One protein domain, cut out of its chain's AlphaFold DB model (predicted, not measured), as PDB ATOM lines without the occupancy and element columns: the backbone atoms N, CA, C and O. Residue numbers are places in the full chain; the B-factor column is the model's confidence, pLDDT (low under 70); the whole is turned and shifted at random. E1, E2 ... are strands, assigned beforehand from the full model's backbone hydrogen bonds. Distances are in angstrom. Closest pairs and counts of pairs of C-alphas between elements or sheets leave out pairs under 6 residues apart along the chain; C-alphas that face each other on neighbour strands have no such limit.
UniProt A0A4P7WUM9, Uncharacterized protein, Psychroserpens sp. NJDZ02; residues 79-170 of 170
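What this domain is: This is residues 79 to 170 of the 170 residues of an uncharacterized protein of Psychroserpens sp. NJDZ02 (UniProt A0A4P7WUM9). What is it? With little regular structure, it is a strongly twisted sheet, bent along E2 and E3, with residues 168 to 169 pairing onto E1. What forms it? Of 92 printed residues, 33 form the strands E1, E2, E3 and E4, an all-strand meander of consecutive antiparallel neighbours. The whole is compact, with radius of gyration of the C-alphas 12.9 A and spans of 34, 34 and 22 A.

How they stand to each other: What bends? E2, residues 114 to 125, bends by 88 degrees at residue 121, and E3, residues 132 to 141, by 71 degrees at residue 138. Their N 121 and O 135 are within hydrogen-bond range, 2.8 A. Which are edges? E1, residues 81 to 86, and E4, residues 158 to 162, are edge strands.

Where its parts are: Where does E1 begin? C-alpha 81 is at (20.332, 11.460, 26.865). Where does E4 end? C-alpha 162 is at (15.897, -4.026, 23.948).

The domain as a whole: Long links? E1 to E2 and E3 to E4 are long. Any cut? The printed part has none; residues 101 to 103 are under pLDDT 70.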
ATOM      1  N   GLY A  79      17.649   9.355  33.152       98.12
ATOM      2  CA  GLY A  79      17.914  10.774  32.929       98.12
ATOM      3  C   GLY A  79      18.982  11.052  31.871       98.12
ATOM      4  O   GLY A  79      19.000  12.159  31.335       98.12
ATOM      5  N   ASP A  80      19.818  10.070  31.515       98.38
ATOM      6  CA  ASP A  80      20.809  10.254  30.455       98.38
ATOM      7  C   ASP A  80      20.120  10.420  29.096       98.38
ATOM      8  O   ASP A  80      19.106   9.779  28.799       98.38
ATOM      9  N   THR A  81      20.705  11.287  28.271       97.81
ATOM     10  CA  THR A  81      20.332  11.460  26.865       97.81
ATOM     11  C   THR A  81      21.293  10.657  26.002       97.81
ATOM     12  O   THR A  81      22.502  10.752  26.200       97.81
ATOM     13  N   LEU A  82      20.765   9.895  25.051       97.06
ATOM     14  CA  LEU A  82      21.566   9.149  24.079       97.06
ATOM     15  C   LEU A  82      20.924   9.205  22.693       97.06
ATOM     16  O   LEU A  82      19.761   9.608  22.551       97.06
ATOM     17  N   SER A  83      21.686   8.813  21.679       97.25
ATOM     18  CA  SER A  83      21.206   8.628  20.315       97.25
ATOM     19  C   SER A  83      21.107   7.142  19.980       97.25
ATOM     20  O   SER A  83      21.953   6.340  20.377       97.25
ATOM     21  N   ILE A  84      20.051   6.771  19.257       97.19
ATOM     22  CA  ILE A  84      19.859   5.421  18.728       97.19
ATOM     23  C   ILE A  84      19.742   5.531  17.214       97.19
ATOM     24  O   ILE A  84      18.834   6.195  16.710       97.19
ATOM     25  N   LYS A  85      20.649   4.864  16.501       97.19
ATOM     26  CA  LYS A  85      20.632   4.755  15.041       97.19
ATOM     27  C   LYS A  85      20.188   3.355  14.644       97.19
ATOM     28  O   LYS A  85      20.696   2.366  15.184       97.19
ATOM     29  N   MET A  86      19.260   3.283  13.698       96.06
ATOM     30  CA  MET A  86      18.533   2.069  13.351       96.06
ATOM     31  C   MET A  86      18.391   1.917  11.829       96.06
ATOM     32  O   MET A  86      17.970   2.878  11.181       96.06
ATOM     33  N   PRO A  87      18.669   0.724  11.271       95.50
ATOM     34  CA  PRO A  87      18.445   0.448   9.857       95.50
ATOM     35  C   PRO A  87      16.956   0.470   9.515       95.50
ATOM     36  O   PRO A  87      16.133  -0.046  10.279       95.50
ATOM     37  N   VAL A  88      16.616   1.012   8.347       95.62
ATOM     38  CA  VAL A  88      15.233   1.102   7.853       95.62
ATOM     39  C   VAL A  88      15.064   0.255   6.594       95.62
ATOM     40  O   VAL A  88      15.906   0.253   5.702       95.62
ATOM     41  N   ASN A  89      13.968  -0.499   6.520       93.94
ATOM     42  CA  ASN A  89      13.639  -1.295   5.340       93.94
ATOM     43  C   ASN A  89      12.843  -0.495   4.292       93.94
ATOM     44  O   ASN A  89      12.342   0.599   4.540       93.94
ATOM     45  N   GLU A  90      12.642  -1.107   3.129       94.00
ATOM     46  CA  GLU A  90      11.851  -0.577   2.006       94.00
ATOM     47  C   GLU A  90      10.401  -0.181   2.348       94.00
ATOM     48  O   GLU A  90       9.798   0.625   1.645       94.00
ATOM     49  N   ASN A  91       9.847  -0.691   3.454       94.25
ATOM     50  CA  ASN A  91       8.509  -0.344   3.940       94.25
ATOM     51  C   ASN A  91       8.507   0.877   4.878       94.25
ATOM     52  O   ASN A  91       7.508   1.125   5.568       94.25
ATOM     53  N   ASN A  92       9.614   1.625   4.931       95.56
ATOM     54  CA  ASN A  92       9.827   2.759   5.826       95.56
ATOM     55  C   ASN A  92       9.605   2.381   7.303       95.56
ATOM     56  O   ASN A  92       8.885   3.052   8.051       95.56
ATOM     57  N   SER A  93      10.176   1.244   7.706       96.44
ATOM     58  CA  SER A  93      10.143   0.761   9.082       96.44
ATOM     59  C   SER A  93      11.522   0.312   9.534       96.44
ATOM     60  O   SER A  93      12.208  -0.419   8.820       96.44
ATOM     61  N   VAL A  94      11.882   0.671  10.767       95.38
ATOM     62  CA  VAL A  94      13.043   0.102  11.450       95.38
ATOM     63  C   VAL A  94      12.918  -1.411  11.512       95.38
ATOM     64  O   VAL A  94      11.832  -1.946  11.765       95.38
ATOM     65  N   ILE A  95      14.055  -2.062  11.311       91.88
ATOM     66  CA  ILE A  95      14.263  -3.493  11.477       91.88
ATOM     67  C   ILE A  95      15.337  -3.745  12.537       91.88
ATOM     68  O   ILE A  95      16.246  -2.941  12.743       91.88
ATOM     69  N   ASP A  96      15.239  -4.886  13.208       89.31
ATOM     70  CA  ASP A  96      16.290  -5.396  14.079       89.31
ATOM     71  C   ASP A  96      16.534  -6.863  13.736       89.31
ATOM     72  O   ASP A  96      15.698  -7.728  14.004       89.31
ATOM     73  N   TYR A  97      17.671  -7.132  13.101       80.69
ATOM     74  CA  TYR A  97      18.103  -8.481  12.755       80.69
ATOM     75  C   TYR A  97      19.438  -8.773  13.435       80.69
ATOM     76  O   TYR A  97      20.473  -8.836  12.765       80.69
ATOM     77  N   PRO A  98      19.455  -8.930  14.770       78.25
ATOM     78  CA  PRO A  98      20.687  -9.247  15.456       78.25
ATOM     79  C   PRO A  98      21.174 -10.614  14.971       78.25
ATOM     80  O   PRO A  98      20.472 -11.618  15.087       78.25
ATOM     81  N   CYS A  99      22.396 -10.649  14.436       83.12
ATOM     82  CA  CYS A  99      23.125 -11.882  14.152       83.12
ATOM     83  C   CYS A  99      22.494 -12.816  13.099       83.12
ATOM     84  O   CYS A  99      22.821 -14.002  13.093       83.12
ATOM     85  N   SER A 100      21.637 -12.324  12.195       72.69
ATOM     86  CA  SER A 100      20.927 -13.150  11.193       72.69
ATOM     87  C   SER A 100      21.851 -13.915  10.231       72.69
ATOM     88  O   SER A 100      21.503 -14.996   9.766       72.69
ATOM     89  N   ASN A 101      23.049 -13.393   9.974       68.50
ATOM     90  CA  ASN A 101      24.116 -14.011   9.179       68.50
ATOM     91  C   ASN A 101      25.416 -14.200   9.993       68.50
ATOM     92  O   ASN A 101      26.486 -14.403   9.423       68.50
ATOM     93  N   GLY A 102      25.344 -14.092  11.324       66.62
ATOM     94  CA  GLY A 102      26.507 -14.161  12.212       66.62
ATOM     95  C   GLY A 102      27.352 -12.882  12.311       66.62
ATOM     96  O   GLY A 102      28.305 -12.870  13.088       66.62
ATOM     97  N   ASN A 103      27.018 -11.801  11.596       66.25
ATOM     98  CA  ASN A 103      27.663 -10.499  11.760       66.25
ATOM     99  C   ASN A 103      26.639  -9.356  11.903       66.25
ATOM    100  O   ASN A 103      25.429  -9.564  11.879       66.25
ATOM    101  N   LEU A 104      27.141  -8.154  12.189       72.75
ATOM    102  CA  LEU A 104      26.350  -6.940  12.442       72.75
ATOM    103  C   LEU A 104      26.867  -5.793  11.567       72.75
ATOM    104  O   LEU A 104      27.004  -4.656  12.020       72.75
ATOM    105  N   GLU A 105      27.258  -6.121  10.338       77.69
ATOM    106  CA  GLU A 105      27.832  -5.154   9.411       77.69
ATOM    107  C   GLU A 105      26.715  -4.310   8.805       77.69
ATOM    108  O   GLU A 105      26.104  -4.651   7.798       77.69
ATOM    109  N   TRP A 106      26.420  -3.205   9.478       89.00
ATOM    110  CA  TRP A 106      25.560  -2.150   8.973       89.00
ATOM    111  C   TRP A 106      26.220  -0.802   9.251       89.00
ATOM    112  O   TRP A 106      26.644  -0.499  10.376       89.00
ATOM    113  N   GLU A 107      26.320   0.020   8.214       91.38
ATOM    114  CA  GLU A 107      26.759   1.408   8.298       91.38
ATOM    115  C   GLU A 107      25.543   2.320   8.235       91.38
ATOM    116  O   GLU A 107      24.609   2.057   7.491       91.38
ATOM    117  N   PHE A 108      25.544   3.358   9.071       94.62
ATOM    118  CA  PHE A 108      24.402   4.260   9.155       94.62
ATOM    119  C   PHE A 108      24.387   5.178   7.935       94.62
ATOM    120  O   PHE A 108      25.376   5.875   7.699       94.62
ATOM    121  N   ASP A 109      23.266   5.208   7.225       95.12
ATOM    122  CA  ASP A 109      23.008   6.126   6.121       95.12
ATOM    123  C   ASP A 109      21.959   7.165   6.539       95.12
ATOM    124  O   ASP A 109      20.780   6.863   6.698       95.12
ATOM    125  N   GLU A 110      22.379   8.421   6.696       94.75
ATOM    126  CA  GLU A 110      21.513   9.513   7.154       94.75
ATOM    127  C   GLU A 110      20.281   9.746   6.257       94.75
ATOM    128  O   GLU A 110      19.256  10.233   6.743       94.75
ATOM    129  N   LEU A 111      20.353   9.384   4.970       94.94
ATOM    130  CA  LEU A 111      19.270   9.612   4.012       94.94
ATOM    131  C   LEU A 111      18.106   8.639   4.182       94.94
ATOM    132  O   LEU A 111      16.969   9.017   3.902       94.94
ATOM    133  N   ILE A 112      18.378   7.411   4.623       95.44
ATOM    134  CA  ILE A 112      17.375   6.337   4.686       95.44
ATOM    135  C   ILE A 112      17.163   5.804   6.102       95.44
ATOM    136  O   ILE A 112      16.052   5.403   6.438       95.44
ATOM    137  N   ASP A 113      18.193   5.829   6.944       97.19
ATOM    138  CA  ASP A 113      18.156   5.223   8.265       97.19
ATOM    139  C   ASP A 113      17.632   6.180   9.329       97.19
ATOM    140  O   ASP A 113      17.790   7.407   9.284       97.19
ATOM    141  N   LEU A 114      17.024   5.590  10.354       97.38
ATOM    142  CA  LEU A 114      16.423   6.338  11.439       97.38
ATOM    143  C   LEU A 114      17.471   6.650  12.503       97.38
ATOM    144  O   LEU A 114      18.087   5.753  13.073       97.38
ATOM    145  N   SER A 115      17.613   7.928  12.831       97.50
ATOM    146  CA  SER A 115      18.319   8.396  14.016       97.50
ATOM    147  C   SER A 115      17.341   9.112  14.932       97.50
ATOM    148  O   SER A 115      16.633  10.043  14.528       97.50
ATOM    149  N   ILE A 116      17.306   8.674  16.185       97.19
ATOM    150  CA  ILE A 116      16.555   9.339  17.241       97.19
ATOM    151  C   ILE A 116      17.492   9.783  18.352       97.19
ATOM    152  O   ILE A 116      18.489   9.126  18.649       97.19
ATOM    153  N   THR A 117      17.111  10.866  19.016       98.06
ATOM    154  CA  THR A 117      17.715  11.293  20.280       98.06
ATOM    155  C   THR A 117      16.624  11.339  21.327       98.06
ATOM    156  O   THR A 117      15.478  11.697  21.042       98.06
ATOM    157  N   GLY A 118      16.962  10.978  22.555       97.50
ATOM    158  CA  GLY A 118      15.982  10.900  23.621       97.50
ATOM    159  C   GLY A 118      16.592  10.608  24.975       97.50
ATOM    160  O   GLY A 118      17.802  10.447  25.107       97.50
ATOM    161  N   ILE A 119      15.728  10.568  25.985       98.31
ATOM    162  CA  ILE A 119      16.115  10.394  27.385       98.31
ATOM    163  C   ILE A 119      15.658   9.032  27.891       98.31
ATOM    164  O   ILE A 119      14.509   8.625  27.686       98.31
ATOM    165  N   ILE A 120      16.539   8.354  28.623       98.50
ATOM    166  CA  ILE A 120      16.184   7.152  29.376       98.50
ATOM    167  C   ILE A 120      15.280   7.561  30.537       98.50
ATOM    168  O   ILE A 120      15.690   8.278  31.447       98.50
ATOM    169  N   THR A 121      14.044   7.075  30.529       98.44
ATOM    170  CA  THR A 121      13.068   7.330  31.599       98.44
ATOM    171  C   THR A 121      12.934   6.176  32.579       98.44
ATOM    172  O   THR A 121      12.482   6.396  33.697       98.44
ATOM    173  N   ASP A 122      13.327   4.968  32.174       98.38
ATOM    174  CA  ASP A 122      13.324   3.784  33.030       98.38
ATOM    175  C   ASP A 122      14.289   2.713  32.498       98.38
ATOM    176  O   ASP A 122      14.653   2.726  31.316       98.38
ATOM    177  N   LYS A 123      14.691   1.786  33.371       97.88
ATOM    178  CA  LYS A 123      15.610   0.679  33.091       97.88
ATOM    179  C   LYS A 123      15.108  -0.590  33.776       97.88
ATOM    180  O   LYS A 123      14.866  -0.578  34.979       97.88
ATOM    181  N   TYR A 124      14.996  -1.688  33.036       97.00
ATOM    182  CA  TYR A 124      14.483  -2.949  33.576       97.00
ATOM    183  C   TYR A 124      15.052  -4.162  32.834       97.00
ATOM    184  O   TYR A 124      15.701  -4.032  31.795       97.00
ATOM    185  N   PHE A 125      14.805  -5.356  33.369       95.25
ATOM    186  CA  PHE A 125      15.119  -6.623  32.717       95.25
ATOM    187  C   PHE A 125      13.911  -7.563  32.760       95.25
ATOM    188  O   PHE A 125      13.073  -7.467  33.656       95.25
ATOM    189  N   ILE A 126      13.806  -8.466  31.784       92.38
ATOM    190  CA  ILE A 126      12.703  -9.434  31.689       92.38
ATOM    191  C   ILE A 126      13.268 -10.846  31.828       92.38
ATOM    192  O   ILE A 126      14.064 -11.276  30.996       92.38
ATOM    193  N   ASN A 127      12.816 -11.594  32.838       91.88
ATOM    194  CA  ASN A 127      13.179 -12.992  33.140       91.88
ATOM    195  C   ASN A 127      14.662 -13.261  33.477       91.88
ATOM    196  O   ASN A 127      14.948 -14.232  34.169       91.88
ATOM    197  N   SER A 128      15.603 -12.440  33.006       90.19
ATOM    198  CA  SER A 128      17.047 -12.613  33.185       90.19
ATOM    199  C   SER A 128      17.741 -11.258  33.272       90.19
ATOM    200  O   SER A 128      17.431 -10.371  32.483       90.19
ATOM    201  N   GLU A 129      18.747 -11.127  34.140       88.19
ATOM    202  CA  GLU A 129      19.590  -9.922  34.263       88.19
ATOM    203  C   GLU A 129      20.398  -9.594  32.994       88.19
ATOM    204  O   GLU A 129      20.977  -8.517  32.880       88.19
ATOM    205  N   THR A 130      20.443 -10.513  32.027       89.12
ATOM    206  CA  THR A 130      21.064 -10.301  30.709       89.12
ATOM    207  C   THR A 130      20.073  -9.881  29.624       89.12
ATOM    208  O   THR A 130      20.490  -9.507  28.533       89.12
ATOM    209  N   ASN A 131      18.768  -9.922  29.907       93.56
ATOM    210  CA  ASN A 131      17.710  -9.508  28.991       93.56
ATOM    211  C   ASN A 131      17.191  -8.126  29.400       93.56
ATOM    212  O   ASN A 131      16.171  -7.996  30.080       93.56
ATOM    213  N   VAL A 132      17.977  -7.111  29.051       96.81
ATOM    214  CA  VAL A 132      17.899  -5.746  29.580       96.81
ATOM    215  C   VAL A 132      17.305  -4.758  28.580       96.81
ATOM    216  O   VAL A 132      17.544  -4.846  27.373       96.81
ATOM    217  N   PHE A 133      16.556  -3.790  29.108       97.69
ATOM    218  CA  PHE A 133      15.769  -2.833  28.341       97.69
ATOM    219  C   PHE A 133      15.836  -1.425  28.931       97.69
ATOM    220  O   PHE A 133      15.963  -1.244  30.147       97.69
ATOM    221  N   PHE A 134      15.648  -0.432  28.063       97.94
ATOM    222  CA  PHE A 134      15.336   0.945  28.443       97.94
ATOM    223  C   PHE A 134      13.902   1.303  28.055       97.94
ATOM    224  O   PHE A 134      13.404   0.883  27.009       97.94
ATOM    225  N   THR A 135      13.254   2.138  28.867       97.88
ATOM    226  CA  THR A 135      12.120   2.947  28.401       97.88
ATOM    227  C   THR A 135      12.661   4.297  27.967       97.88
ATOM    228  O   THR A 135      13.149   5.075  28.792       97.88
ATOM    229  N   PHE A 136      12.557   4.590  26.680       97.06
ATOM    230  CA  PHE A 136      13.183   5.740  26.049       97.06
ATOM    231  C   PHE A 136      12.127   6.740  25.586       97.06
ATOM    232  O   PHE A 136      11.192   6.360  24.885       97.06
ATOM    233  N   LYS A 137      12.253   8.010  25.994       98.19
ATOM    234  CA  LYS A 137      11.378   9.095  25.534       98.19
ATOM    235  C   LYS A 137      12.044   9.845  24.389       98.19
ATOM    236  O   LYS A 137      13.114  10.422  24.588       98.19
ATOM    237  N   ILE A 138      11.389   9.887  23.235       97.81
ATOM    238  CA  ILE A 138      11.923  10.522  22.028       97.81
ATOM    239  C   ILE A 138      11.877  12.046  22.169       97.81
ATOM    240  O   ILE A 138      10.840  12.618  22.504       97.81
ATOM    241  N   LEU A 139      13.004  12.700  21.892       97.81
ATOM    242  CA  LEU A 139      13.140  14.158  21.838       97.81
ATOM    243  C   LEU A 139      13.285  14.672  20.404       97.81
ATOM    244  O   LEU A 139      12.780  15.744  20.091       97.81
ATOM    245  N   SER A 140      13.955  13.914  19.537       97.56
ATOM    246  CA  SER A 140      14.095  14.245  18.120       97.56
ATOM    247  C   SER A 140      14.193  12.990  17.264       97.56
ATOM    248  O   SER A 140      14.576  11.922  17.747       97.56
ATOM    249  N   LYS A 141      13.859  13.148  15.984       96.56
ATOM    250  CA  LYS A 141      13.818  12.095  14.970       96.56
ATOM    251  C   LYS A 141      14.154  12.730  13.618       96.56
ATOM    252  O   LYS A 141      13.543  13.745  13.289       96.56
ATOM    253  N   ASN A 142      15.128  12.190  12.885       97.00
ATOM    254  CA  ASN A 142      15.518  12.738  11.575       97.00
ATOM    255  C   ASN A 142      14.430  12.517  10.506       97.00
ATOM    256  O   ASN A 142      14.128  13.441   9.759       97.00
ATOM    257  N   HIS A 143      13.784  11.347  10.503       96.38
ATOM    258  CA  HIS A 143      12.708  11.001   9.568       96.38
ATOM    259  C   HIS A 143      11.378  10.825  10.301       96.38
ATOM    260  O   HIS A 143      11.145   9.805  10.949       96.38
ATOM    261  N   LEU A 144      10.498  11.829  10.239       94.56
ATOM    262  CA  LEU A 144       9.277  11.879  11.058       94.56
ATOM    263  C   LEU A 144       8.302  10.727  10.775       94.56
ATOM    264  O   LEU A 144       7.763  10.160  11.725       94.56
ATOM    265  N   ASP A 145       8.160  10.321   9.514       95.19
ATOM    266  CA  ASP A 145       7.181   9.309   9.093       95.19
ATOM    267  C   ASP A 145       7.687   7.862   9.228       95.19
ATOM    268  O   ASP A 145       6.927   6.909   9.056       95.19
ATOM    269  N   THR A 146       8.975   7.659   9.529       96.50
ATOM    270  CA  THR A 146       9.564   6.315   9.635       96.50
ATOM    271  C   THR A 146       9.050   5.580  10.863       96.50
ATOM    272  O   THR A 146       9.162   6.061  11.990       96.50
ATOM    273  N   ARG A 147       8.510   4.381  10.674       96.00
ATOM    274  CA  ARG A 147       7.968   3.564  11.767       96.00
ATOM    275  C   ARG A 147       9.079   2.833  12.511       96.00
ATOM    276  O   ARG A 147      10.115   2.522  11.926       96.00
ATOM    277  N   ILE A 148       8.867   2.520  13.786       94.62
ATOM    278  CA  ILE A 148       9.770   1.653  14.550       94.62
ATOM    279  C   ILE A 148       9.096   0.293  14.694       94.62
ATOM    280  O   ILE A 148       8.054   0.203  15.330       94.62
ATOM    281  N   MET A 149       9.663  -0.759  14.093       90.56
ATOM    282  CA  MET A 149       9.096  -2.118  14.149       90.56
ATOM    283  C   MET A 149       7.603  -2.163  13.756       90.56
ATOM    284  O   MET A 149       6.797  -2.823  14.403       90.56
ATOM    285  N   MET A 150       7.249  -1.461  12.671       92.00
ATOM    286  CA  MET A 150       5.895  -1.267  12.123       92.00
ATOM    287  C   MET A 150       4.956  -0.366  12.936       92.00
ATOM    288  O   MET A 150       3.862  -0.070  12.454       92.00
ATOM    289  N   GLU A 151       5.378   0.127  14.099       93.00
ATOM    290  CA  GLU A 151       4.596   1.050  14.919       93.00
ATOM    291  C   GLU A 151       4.919   2.510  14.581       93.00
ATOM    292  O   GLU A 151       6.074   2.892  14.361       93.00
ATOM    293  N   GLU A 152       3.884   3.346  14.537       94.25
ATOM    294  CA  GLU A 152       4.057   4.795  14.476       94.25
ATOM    295  C   GLU A 152       4.544   5.301  15.834       94.25
ATOM    296  O   GLU A 152       3.898   5.083  16.858       94.25
ATOM    297  N   VAL A 153       5.694   5.975  15.836       93.25
ATOM    298  CA  VAL A 153       6.285   6.556  17.044       93.25
ATOM    299  C   VAL A 153       6.710   7.988  16.752       93.25
ATOM    300  O   VAL A 153       7.483   8.243  15.819       93.25
ATOM    301  N   ASN A 154       6.212   8.922  17.557       95.50
ATOM    302  CA  ASN A 154       6.385  10.357  17.386       95.50
ATOM    303  C   ASN A 154       7.323  10.955  18.439       95.50
ATOM    304  O   ASN A 154       7.649  10.356  19.467       95.50
ATOM    305  N   VAL A 155       7.758  12.191  18.195       96.94
ATOM    306  CA  VAL A 155       8.485  12.972  19.202       96.94
ATOM    307  C   VAL A 155       7.596  13.169  20.433       96.94
ATOM    308  O   VAL A 155       6.443  13.577  20.324       96.94
ATOM    309  N   GLY A 156       8.148  12.899  21.614       96.50
ATOM    310  CA  GLY A 156       7.434  12.925  22.888       96.50
ATOM    311  C   GLY A 156       6.949  11.555  23.358       96.50
ATOM    312  O   GLY A 156       6.782  11.381  24.573       96.50
ATOM    313  N   ASP A 157       6.806  10.587  22.450       97.31
ATOM    314  CA  ASP A 157       6.388   9.230  22.789       97.31
ATOM    315  C   ASP A 157       7.475   8.488  23.567       97.31
ATOM    316  O   ASP A 157       8.670   8.812  23.526       97.31
ATOM    317  N   LYS A 158       7.034   7.469  24.304       96.44
ATOM    318  CA  LYS A 158       7.911   6.518  24.976       96.44
ATOM    319  C   LYS A 158       7.842   5.187  24.258       96.44
ATOM    320  O   LYS A 158       6.749   4.670  24.053       96.44
ATOM    321  N   PHE A 159       8.994   4.591  23.989       92.88
ATOM    322  CA  PHE A 159       9.058   3.224  23.488       92.88
ATOM    323  C   PHE A 159      10.115   2.412  24.233       92.88
ATOM    324  O   PHE A 159      10.973   2.947  24.944       92.88
ATOM    325  N   LYS A 160       9.991   1.090  24.136       95.00
ATOM    326  CA  LYS A 160      10.852   0.132  24.828       95.00
ATOM    327  C   LYS A 160      11.968  -0.301  23.887       95.00
ATOM    328  O   LYS A 160      11.690  -0.792  22.800       95.00
ATOM    329  N   VAL A 161      13.212  -0.152  24.328       94.38
ATOM    330  CA  VAL A 161      14.407  -0.539  23.570       94.38
ATOM    331  C   VAL A 161      15.027  -1.754  24.242       94.38
ATOM    332  O   VAL A 161      15.462  -1.657  25.390       94.38
ATOM    333  N   GLY A 162      15.072  -2.888  23.543       94.81
ATOM    334  CA  GLY A 162      15.897  -4.026  23.948       94.81
ATOM    335  C   GLY A 162      17.355  -3.761  23.593       94.81
ATOM    336  O   GLY A 162      17.645  -3.324  22.487       94.81
ATOM    337  N   LEU A 163      18.280  -3.999  24.525       95.06
ATOM    338  CA  LEU A 163      19.694  -3.650  24.308       95.06
ATOM    339  C   LEU A 163      20.509  -4.766  23.643       95.06
ATOM    340  O   LEU A 163      21.653  -4.539  23.266       95.06
ATOM    341  N   SER A 164      19.939  -5.967  23.506       92.69
ATOM    342  CA  SER A 164      20.503  -7.041  22.673       92.69
ATOM    343  C   SER A 164      20.030  -6.851  21.231       92.69
ATOM    344  O   SER A 164      19.134  -7.558  20.782       92.69
ATOM    345  N   THR A 165      20.584  -5.851  20.550       91.56
ATOM    346  CA  THR A 165      20.089  -5.343  19.262       91.56
ATOM    347  C   THR A 165      21.235  -5.063  18.292       91.56
ATOM    348  O   THR A 165      22.375  -4.832  18.705       91.56
ATOM    349  N   ALA A 166      20.953  -5.069  16.989       89.94
ATOM    350  CA  ALA A 166      21.898  -4.610  15.973       89.94
ATOM    351  C   ALA A 166      22.039  -3.077  15.907       89.94
ATOM    352  O   ALA A 166      22.924  -2.569  15.217       89.94
ATOM    353  N   TRP A 167      21.184  -2.334  16.610       93.31
ATOM    354  CA  TRP A 167      21.174  -0.874  16.586       93.31
ATOM    355  C   TRP A 167      22.416  -0.266  17.247       93.31
ATOM    356  O   TRP A 167      22.997  -0.824  18.180       93.31
ATOM    357  N   LYS A 168      22.809   0.926  16.785       93.81
ATOM    358  CA  LYS A 168      23.927   1.679  17.372       93.81
ATOM    359  C   LYS A 168      23.387   2.621  18.440       93.81
ATOM    360  O   LYS A 168      22.572   3.488  18.133       93.81
ATOM    361  N   ILE A 169      23.834   2.429  19.680       94.75
ATOM    362  CA  ILE A 169      23.418   3.198  20.859       94.75
ATOM    363  C   ILE A 169      24.633   3.981  21.368       94.75
ATOM    364  O   ILE A 169      25.621   3.374  21.792       94.75
ATOM    365  N   GLU A 170      24.561   5.312  21.303       91.56
ATOM    366  CA  GLU A 170      25.682   6.243  21.535       91.56
ATOM    367  C   GLU A 170      25.332   7.344  22.544       91.56
ATOM    368  O   GLU A 170      24.273   7.992  22.390       91.56
TER     369      GLU A 170